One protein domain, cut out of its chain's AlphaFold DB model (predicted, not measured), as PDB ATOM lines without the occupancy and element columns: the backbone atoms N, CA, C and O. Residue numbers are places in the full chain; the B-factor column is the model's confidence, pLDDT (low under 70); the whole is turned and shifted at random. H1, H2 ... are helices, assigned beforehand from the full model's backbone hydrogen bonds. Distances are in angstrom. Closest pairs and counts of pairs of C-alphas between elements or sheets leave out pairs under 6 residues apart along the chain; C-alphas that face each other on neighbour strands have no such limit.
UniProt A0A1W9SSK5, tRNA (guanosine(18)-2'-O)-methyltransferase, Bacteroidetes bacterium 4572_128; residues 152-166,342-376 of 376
ATOM      1  N   GLU A 152     -21.763-142.072  73.649       74.31
ATOM      2  CA  GLU A 152     -23.206-142.302  73.540       74.31
ATOM      3  C   GLU A 152     -23.566-143.059  72.262       74.31
ATOM      4  O   GLU A 152     -24.310-144.029  72.335       74.31
ATOM      5  N   LYS A 153     -22.989-142.693  71.107       80.69
ATOM      6  CA  LYS A 153     -23.185-143.460  69.863       80.69
ATOM      7  C   LYS A 153     -22.716-144.907  70.008       80.69
ATOM      8  O   LYS A 153     -23.483-145.818  69.735       80.69
ATOM      9  N   LYS A 154     -21.509-145.123  70.538       85.75
ATOM     10  CA  LYS A 154     -20.989-146.475  70.797       85.75
ATOM     11  C   LYS A 154     -21.862-147.261  71.781       85.75
ATOM     12  O   LYS A 154     -22.011-148.468  71.623       85.75
ATOM     13  N   LEU A 155     -22.426-146.599  72.792       85.25
ATOM     14  CA  LEU A 155     -23.341-147.228  73.741       85.25
ATOM     15  C   LEU A 155     -24.673-147.590  73.073       85.25
ATOM     16  O   LEU A 155     -25.198-148.666  73.338       85.25
ATOM     17  N   ILE A 156     -25.194-146.746  72.176       89.81
ATOM     18  CA  ILE A 156     -26.365-147.071  71.347       89.81
ATOM     19  C   ILE A 156     -26.079-148.277  70.461       89.81
ATOM     20  O   ILE A 156     -26.901-149.190  70.418       89.81
ATOM     21  N   ASP A 157     -24.928-148.315  69.791       91.75
ATOM     22  CA  ASP A 157     -24.539-149.446  68.943       91.75
ATOM     23  C   ASP A 157     -24.443-150.730  69.778       91.75
ATOM     24  O   ASP A 157     -24.969-151.776  69.403       91.75
ATOM     25  N   PHE A 158     -23.857-150.639  70.976       92.44
ATOM     26  CA  PHE A 158     -23.794-151.748  71.921       92.44
ATOM     27  C   PHE A 158     -25.188-152.215  72.374       92.44
ATOM     28  O   PHE A 158     -25.481-153.409  72.310       92.44
ATOM     29  N   PHE A 159     -26.064-151.292  72.786       93.81
ATOM     30  CA  PHE A 159     -27.446-151.578  73.186       93.81
ATOM     31  C   PHE A 159     -28.316-152.100  72.043       93.81
ATOM     32  O   PHE A 159     -29.245-152.868  72.294       93.81
ATOM     33  N   SER A 160     -28.004-151.745  70.798       93.94
ATOM     34  CA  SER A 160     -28.735-152.214  69.620       93.94
ATOM     35  C   SER A 160     -28.660-153.734  69.454       93.94
ATOM     36  O   SER A 160     -29.599-154.324  68.937       93.94
ATOM     37  N   ASN A 161     -27.633-154.393  70.002       94.31
ATOM     38  CA  ASN A 161     -27.542-155.859  70.019       94.31
ATOM     39  C   ASN A 161     -28.568-156.533  70.950       94.31
ATOM     40  O   ASN A 161     -28.785-157.738  70.866       94.31
ATOM     41  N   PHE A 162     -29.195-155.772  71.853       94.94
ATOM     42  CA  PHE A 162     -30.153-156.272  72.845       94.94
ATOM     43  C   PHE A 162     -31.593-155.828  72.549       94.94
ATOM     44  O   PHE A 162     -32.498-156.071  73.350       94.94
ATOM     45  N   ILE A 163     -31.817-155.147  71.422       94.31
ATOM     46  CA  ILE A 163     -33.115-154.611  71.011       94.31
ATOM     47  C   ILE A 163     -33.390-155.026  69.567       94.31
ATOM     48  O   ILE A 163     -32.516-154.972  68.713       94.31
ATOM     49  N   THR A 164     -34.632-155.404  69.263       95.75
ATOM     50  CA  THR A 164     -35.010-155.769  67.894       95.75
ATOM     51  C   THR A 164     -34.904-154.581  66.935       95.75
ATOM     52  O   THR A 164     -35.300-153.458  67.260       95.75
ATOM     53  N   GLU A 165     -34.463-154.838  65.704       94.81
ATOM     54  CA  GLU A 165     -34.316-153.810  64.663       94.81
ATOM     55  C   GLU A 165     -35.627-153.044  64.413       94.81
ATOM     56  O   GLU A 165     -35.634-151.817  64.305       94.81
ATOM     57  N   LYS A 166     -36.770-153.749  64.417       96.88
ATOM     58  CA  LYS A 166     -38.109-153.143  64.303       96.88
ATOM     59  C   LYS A 166     -38.351-152.074  65.373       96.88
ATOM     60  O   LYS A 166     -38.930-151.030  65.076       96.88
ATOM     61  N   LYS A 342     -32.750-131.367  68.463       85.38
ATOM     62  CA  LYS A 342     -31.414-131.470  67.870       85.38
ATOM     63  C   LYS A 342     -30.884-132.898  67.997       85.38
ATOM     64  O   LYS A 342     -31.239-133.626  68.921       85.38
ATOM     65  N   GLU A 343     -29.934-133.264  67.140       80.81
ATOM     66  CA  GLU A 343     -29.337-134.610  67.108       80.81
ATOM     67  C   GLU A 343     -28.811-135.096  68.464       80.81
ATOM     68  O   GLU A 343     -29.030-136.240  68.853       80.81
ATOM     69  N   LYS A 344     -28.165-134.214  69.233       76.56
ATOM     70  CA  LYS A 344     -27.679-134.553  70.576       76.56
ATOM     71  C   LYS A 344     -28.820-134.900  71.539       76.56
ATOM     72  O   LYS A 344     -28.690-135.828  72.330       76.56
ATOM     73  N   GLU A 345     -29.928-134.167  71.475       84.19
ATOM     74  CA  GLU A 345     -31.097-134.416  72.322       84.19
ATOM     75  C   GLU A 345     -31.766-135.735  71.929       84.19
ATOM     76  O   GLU A 345     -32.057-136.553  72.803       84.19
ATOM     77  N   LYS A 346     -31.920-135.986  70.620       88.62
ATOM     78  CA  LYS A 346     -32.430-137.263  70.101       88.62
ATOM     79  C   LYS A 346     -31.588-138.442  70.590       88.62
ATOM     80  O   LYS A 346     -32.148-139.444  71.025       88.62
ATOM     81  N   LEU A 347     -30.259-138.314  70.566       85.94
ATOM     82  CA  LEU A 347     -29.327-139.355  71.006       85.94
ATOM     83  C   LEU A 347     -29.516-139.708  72.489       85.94
ATOM     84  O   LEU A 347     -29.625-140.885  72.836       85.94
ATOM     85  N   ASN A 348     -29.619-138.690  73.346       84.94
ATOM     86  CA  ASN A 348     -29.851-138.868  74.780       84.94
ATOM     87  C   ASN A 348     -31.184-139.581  75.049       84.94
ATOM     88  O   ASN A 348     -31.230-140.549  75.804       84.94
ATOM     89  N   ILE A 349     -32.258-139.148  74.383       91.69
ATOM     90  CA  ILE A 349     -33.587-139.750  74.552       91.69
ATOM     91  C   ILE A 349     -33.609-141.180  74.009       91.69
ATOM     92  O   ILE A 349     -34.175-142.068  74.648       91.69
ATOM     93  N   LYS A 350     -32.951-141.440  72.869       95.56
ATOM     94  CA  LYS A 350     -32.811-142.793  72.317       95.56
ATOM     95  C   LYS A 350     -32.156-143.721  73.335       95.56
ATOM     96  O   LYS A 350     -32.687-144.799  73.589       95.56
ATOM     97  N   LEU A 351     -31.057-143.291  73.958       91.19
ATOM     98  CA  LEU A 351     -30.403-144.053  75.022       91.19
ATOM     99  C   LEU A 351     -31.340-144.331  76.194       91.19
ATOM    100  O   LEU A 351     -31.411-145.469  76.647       91.19
ATOM    101  N   ASP A 352     -32.102-143.343  76.656       90.44
ATOM    102  CA  ASP A 352     -33.047-143.542  77.757       90.44
ATOM    103  C   ASP A 352     -34.160-144.534  77.397       90.44
ATOM    104  O   ASP A 352     -34.490-145.420  78.191       90.44
ATOM    105  N   TRP A 353     -34.703-144.464  76.180       95.19
ATOM    106  CA  TRP A 353     -35.688-145.435  75.693       95.19
ATOM    107  C   TRP A 353     -35.103-146.844  75.571       95.19
ATOM    108  O   TRP A 353     -35.786-147.824  75.893       95.19
ATOM    109  N   MET A 354     -33.839-146.961  75.155       94.69
ATOM    110  CA  MET A 354     -33.109-148.229  75.139       94.69
ATOM    111  C   MET A 354     -32.908-148.770  76.560       94.69
ATOM    112  O   MET A 354     -33.271-149.916  76.823       94.69
ATOM    113  N   ARG A 355     -32.453-147.936  77.506       90.94
ATOM    114  CA  ARG A 355     -32.290-148.300  78.926       90.94
ATOM    115  C   ARG A 355     -33.586-148.815  79.544       90.94
ATOM    116  O   ARG A 355     -33.550-149.800  80.277       90.94
ATOM    117  N   ARG A 356     -34.721-148.178  79.233       89.88
ATOM    118  CA  ARG A 356     -36.061-148.582  79.702       89.88
ATOM    119  C   ARG A 356     -36.582-149.849  79.016       89.88
ATOM    120  O   ARG A 356     -37.462-150.514  79.555       89.88
ATOM    121  N   SER A 357     -36.074-150.173  77.827       91.25
ATOM    122  CA  SER A 357     -36.498-151.344  77.048       91.25
ATOM    123  C   SER A 357     -35.663-152.593  77.317       91.25
ATOM    124  O   SER A 357     -36.161-153.697  77.120       91.25
ATOM    125  N   ILE A 358     -34.415-152.431  77.760       92.12
ATOM    126  CA  ILE A 358     -33.498-153.536  78.036       92.12
ATOM    127  C   ILE A 358     -33.553-153.908  79.521       92.12
ATOM    128  O   ILE A 358     -33.335-153.080  80.409       92.12
ATOM    129  N   LYS A 359     -33.790-155.190  79.809       90.25
ATOM    130  CA  LYS A 359     -33.740-155.728  81.175       90.25
ATOM    131  C   LYS A 359     -32.307-155.637  81.719       90.25
ATOM    132  O   LYS A 359     -31.375-156.078  81.057       90.25
ATOM    133  N   LYS A 360     -32.135-155.112  82.940       89.44
ATOM    134  CA  LYS A 360     -30.815-154.899  83.579       89.44
ATOM    135  C   LYS A 360     -29.845-154.061  82.717       89.44
ATOM    136  O   LYS A 360     -28.638-154.304  82.719       89.44
ATOM    137  N   SER A 361     -30.364-153.063  81.994       87.94
ATOM    138  CA  SER A 361     -29.574-152.130  81.171       87.94
ATOM    139  C   SER A 361     -28.404-151.489  81.924       87.94
ATOM    140  O   SER A 361     -27.321-151.348  81.369       87.94
ATOM    141  N   ASN A 362     -28.580-151.202  83.214       82.25
ATOM    142  CA  ASN A 362     -27.537-150.698  84.107       82.25
ATOM    143  C   ASN A 362     -26.298-151.612  84.206       82.25
ATOM    144  O   ASN A 362     -25.179-151.111  84.284       82.25
ATOM    145  N   LEU A 363     -26.469-152.940  84.215       85.31
ATOM    146  CA  LEU A 363     -25.342-153.880  84.254       85.31
ATOM    147  C   LEU A 363     -24.611-153.926  82.913       85.31
ATOM    148  O   LEU A 363     -23.384-153.942  82.885       85.31
ATOM    149  N   LEU A 364     -25.364-153.904  81.812       87.44
ATOM    150  CA  LEU A 364     -24.809-153.869  80.458       87.44
ATOM    151  C   LEU A 364     -24.025-152.575  80.212       87.44
ATOM    152  O   LEU A 364     -22.943-152.611  79.638       87.44
ATOM    153  N   GLU A 365     -24.534-151.445  80.697       84.56
ATOM    154  CA  GLU A 365     -23.850-150.155  80.624       84.56
ATOM    155  C   GLU A 365     -22.537-150.158  81.423       84.56
ATOM    156  O   GLU A 365     -21.499-149.755  80.900       84.56
ATOM    157  N   LYS A 366     -22.544-150.693  82.654       78.44
ATOM    158  CA  LYS A 366     -21.318-150.886  83.452       78.44
ATOM    159  C   LYS A 366     -20.298-151.762  82.728       78.44
ATOM    160  O   LYS A 366     -19.119-151.423  82.700       78.44
ATOM    161  N   GLU A 367     -20.744-152.863  82.128       84.38
ATOM    162  CA  GLU A 367     -19.876-153.768  81.373       84.38
ATOM    163  C   GLU A 367     -19.279-153.090  80.131       84.38
ATOM    164  O   GLU A 367     -18.084-153.229  79.868       84.38
ATOM    165  N   PHE A 368     -20.076-152.308  79.401       84.12
ATOM    166  CA  PHE A 368     -19.608-151.517  78.264       84.12
ATOM    167  C   PHE A 368     -18.482-150.555  78.667       84.12
ATOM    168  O   PHE A 368     -17.423-150.540  78.035       84.12
ATOM    169  N   TYR A 369     -18.675-149.794  79.750       75.38
ATOM    170  CA  TYR A 369     -17.648-148.879  80.249       75.38
ATOM    171  C   TYR A 369     -16.420-149.620  80.791       75.38
ATOM    172  O   TYR A 369     -15.297-149.203  80.516       75.38
ATOM    173  N   ARG A 370     -16.601-150.759  81.476       74.19
ATOM    174  CA  ARG A 370     -15.492-151.599  81.959       74.19
ATOM    175  C   ARG A 370     -14.604-152.076  80.810       74.19
ATOM    176  O   ARG A 370     -13.390-151.935  80.892       74.19
ATOM    177  N   ARG A 371     -15.192-152.590  79.723       76.19
ATOM    178  CA  ARG A 371     -14.440-153.030  78.533       76.19
ATOM    179  C   ARG A 371     -13.647-151.888  77.907       76.19
ATOM    180  O   ARG A 371     -12.500-152.082  77.537       76.19
ATOM    181  N   LYS A 372     -14.226-150.687  77.841       67.31
ATOM    182  CA  LYS A 372     -13.545-149.518  77.266       67.31
ATOM    183  C   LYS A 372     -12.452-148.935  78.160       67.31
ATOM    184  O   LYS A 372     -11.487-148.398  77.629       67.31
ATOM    185  N   ASN A 373     -12.563-149.071  79.477       53.81
ATOM    186  CA  ASN A 373     -11.502-148.682  80.408       53.81
ATOM    187  C   ASN A 373     -10.328-149.672  80.424       53.81
ATOM    188  O   ASN A 373      -9.246-149.291  80.839       53.81
ATOM    189  N   LEU A 374     -10.530-150.914  79.973       37.81
ATOM    190  CA  LEU A 374      -9.463-151.913  79.807       37.81
ATOM    191  C   LEU A 374      -8.735-151.800  78.453       37.81
ATOM    192  O   LEU A 374      -7.688-152.408  78.275       37.81
ATOM    193  N   GLU A 375      -9.302-151.057  77.494       40.44
ATOM    194  CA  GLU A 375      -8.718-150.806  76.165       40.44
ATOM    195  C   GLU A 375      -7.851-149.526  76.101       40.44
ATOM    196  O   GLU A 375      -7.223-149.284  75.070       40.44
ATOM    197  N   ASN A 376      -7.838-148.696  77.153       35.97
ATOM    198  CA  ASN A 376      -7.005-147.485  77.273       35.97
ATOM    199  C   ASN A 376      -5.965-147.662  78.377       35.97
ATOM    200  O   ASN A 376      -4.916-146.982  78.287       35.97
TER     201      ASN A 376
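What this domain is: This is residues 152 to 166 and 342 to 376 of the 376 residues of the protein "tRNA (guanosine(18)-2'-O)-methyltransferase" of Bacteroidetes bacterium 4572_128 (UniProt A0A1W9SSK5). The longest helix, H2, and H3 make a V, joined where H2 ends and H3 begins, and the short helix H1 sits at the opening of this V, side by side with H2. The far end of H3 and the tail after it, residues 370 to 376, stick out as an arm. The printed part has 50 residues with three named helices, in the order H1, H2, H3, and no named strand; the class is all helix. It is only just compact, close to loose, with a radius of gyration of the C-alphas of 11.3 A, and spans 30 by 25 by 17 A.

Where its parts are: H2, residues 343 to 357, is 20.7 A long, from C-alpha 343 at (-29.337, -134.610, 67.108) to C-alpha 357 at (-36.498, -151.344, 77.048). H1, residues 152 to 160, is 12.0 A long and begins with C-alpha 152 at (-23.206, -142.302, 73.540). H3, residues 361 to 373, is 18.4 A long and ends with C-alpha 373 at (-11.502, -148.682, 80.408).

How they stand to each other: H2 and H1 touch, the closest C-alphas being those of Leu 351 and Ile 156, 6.2 A apart. They run the same way at a shallow tilt of 34 degrees, only just short of steep. H2 and H3 are close but not clearly touching; their closest C-alphas, those of Arg 355 and Ser 361, are 5.2 A apart. They run opposite ways at a steep tilt of 58 degrees. H3, with residues 365 to 368 alone, only just touches H1, with 3 pairs of C-alphas within 8 A. The closest are those of Phe 368 and Leu 155, 7.3 A apart, and the two helices run opposite ways at a steep tilt of 56 degrees. In H1, H2 and H3 every O i to N i+4 pair is within hydrogen-bond range.

The domain as a whole: The two C-alphas farthest apart, those of Lys 166 and Asn 376, are 34.2 A apart. Residues 167 to 341 are not printed, and C-alphas 166 and 342 are 23.0 A apart across this cut, which lies in the link from H1 to H2. The link from H2 to H3 is tight, with 3 residues. Residues 370 to 376, of which 370 to 373 belong to H3, stand free. The mean pLDDT of the printed part is 83.7, and residues 372 to 376 are under 70.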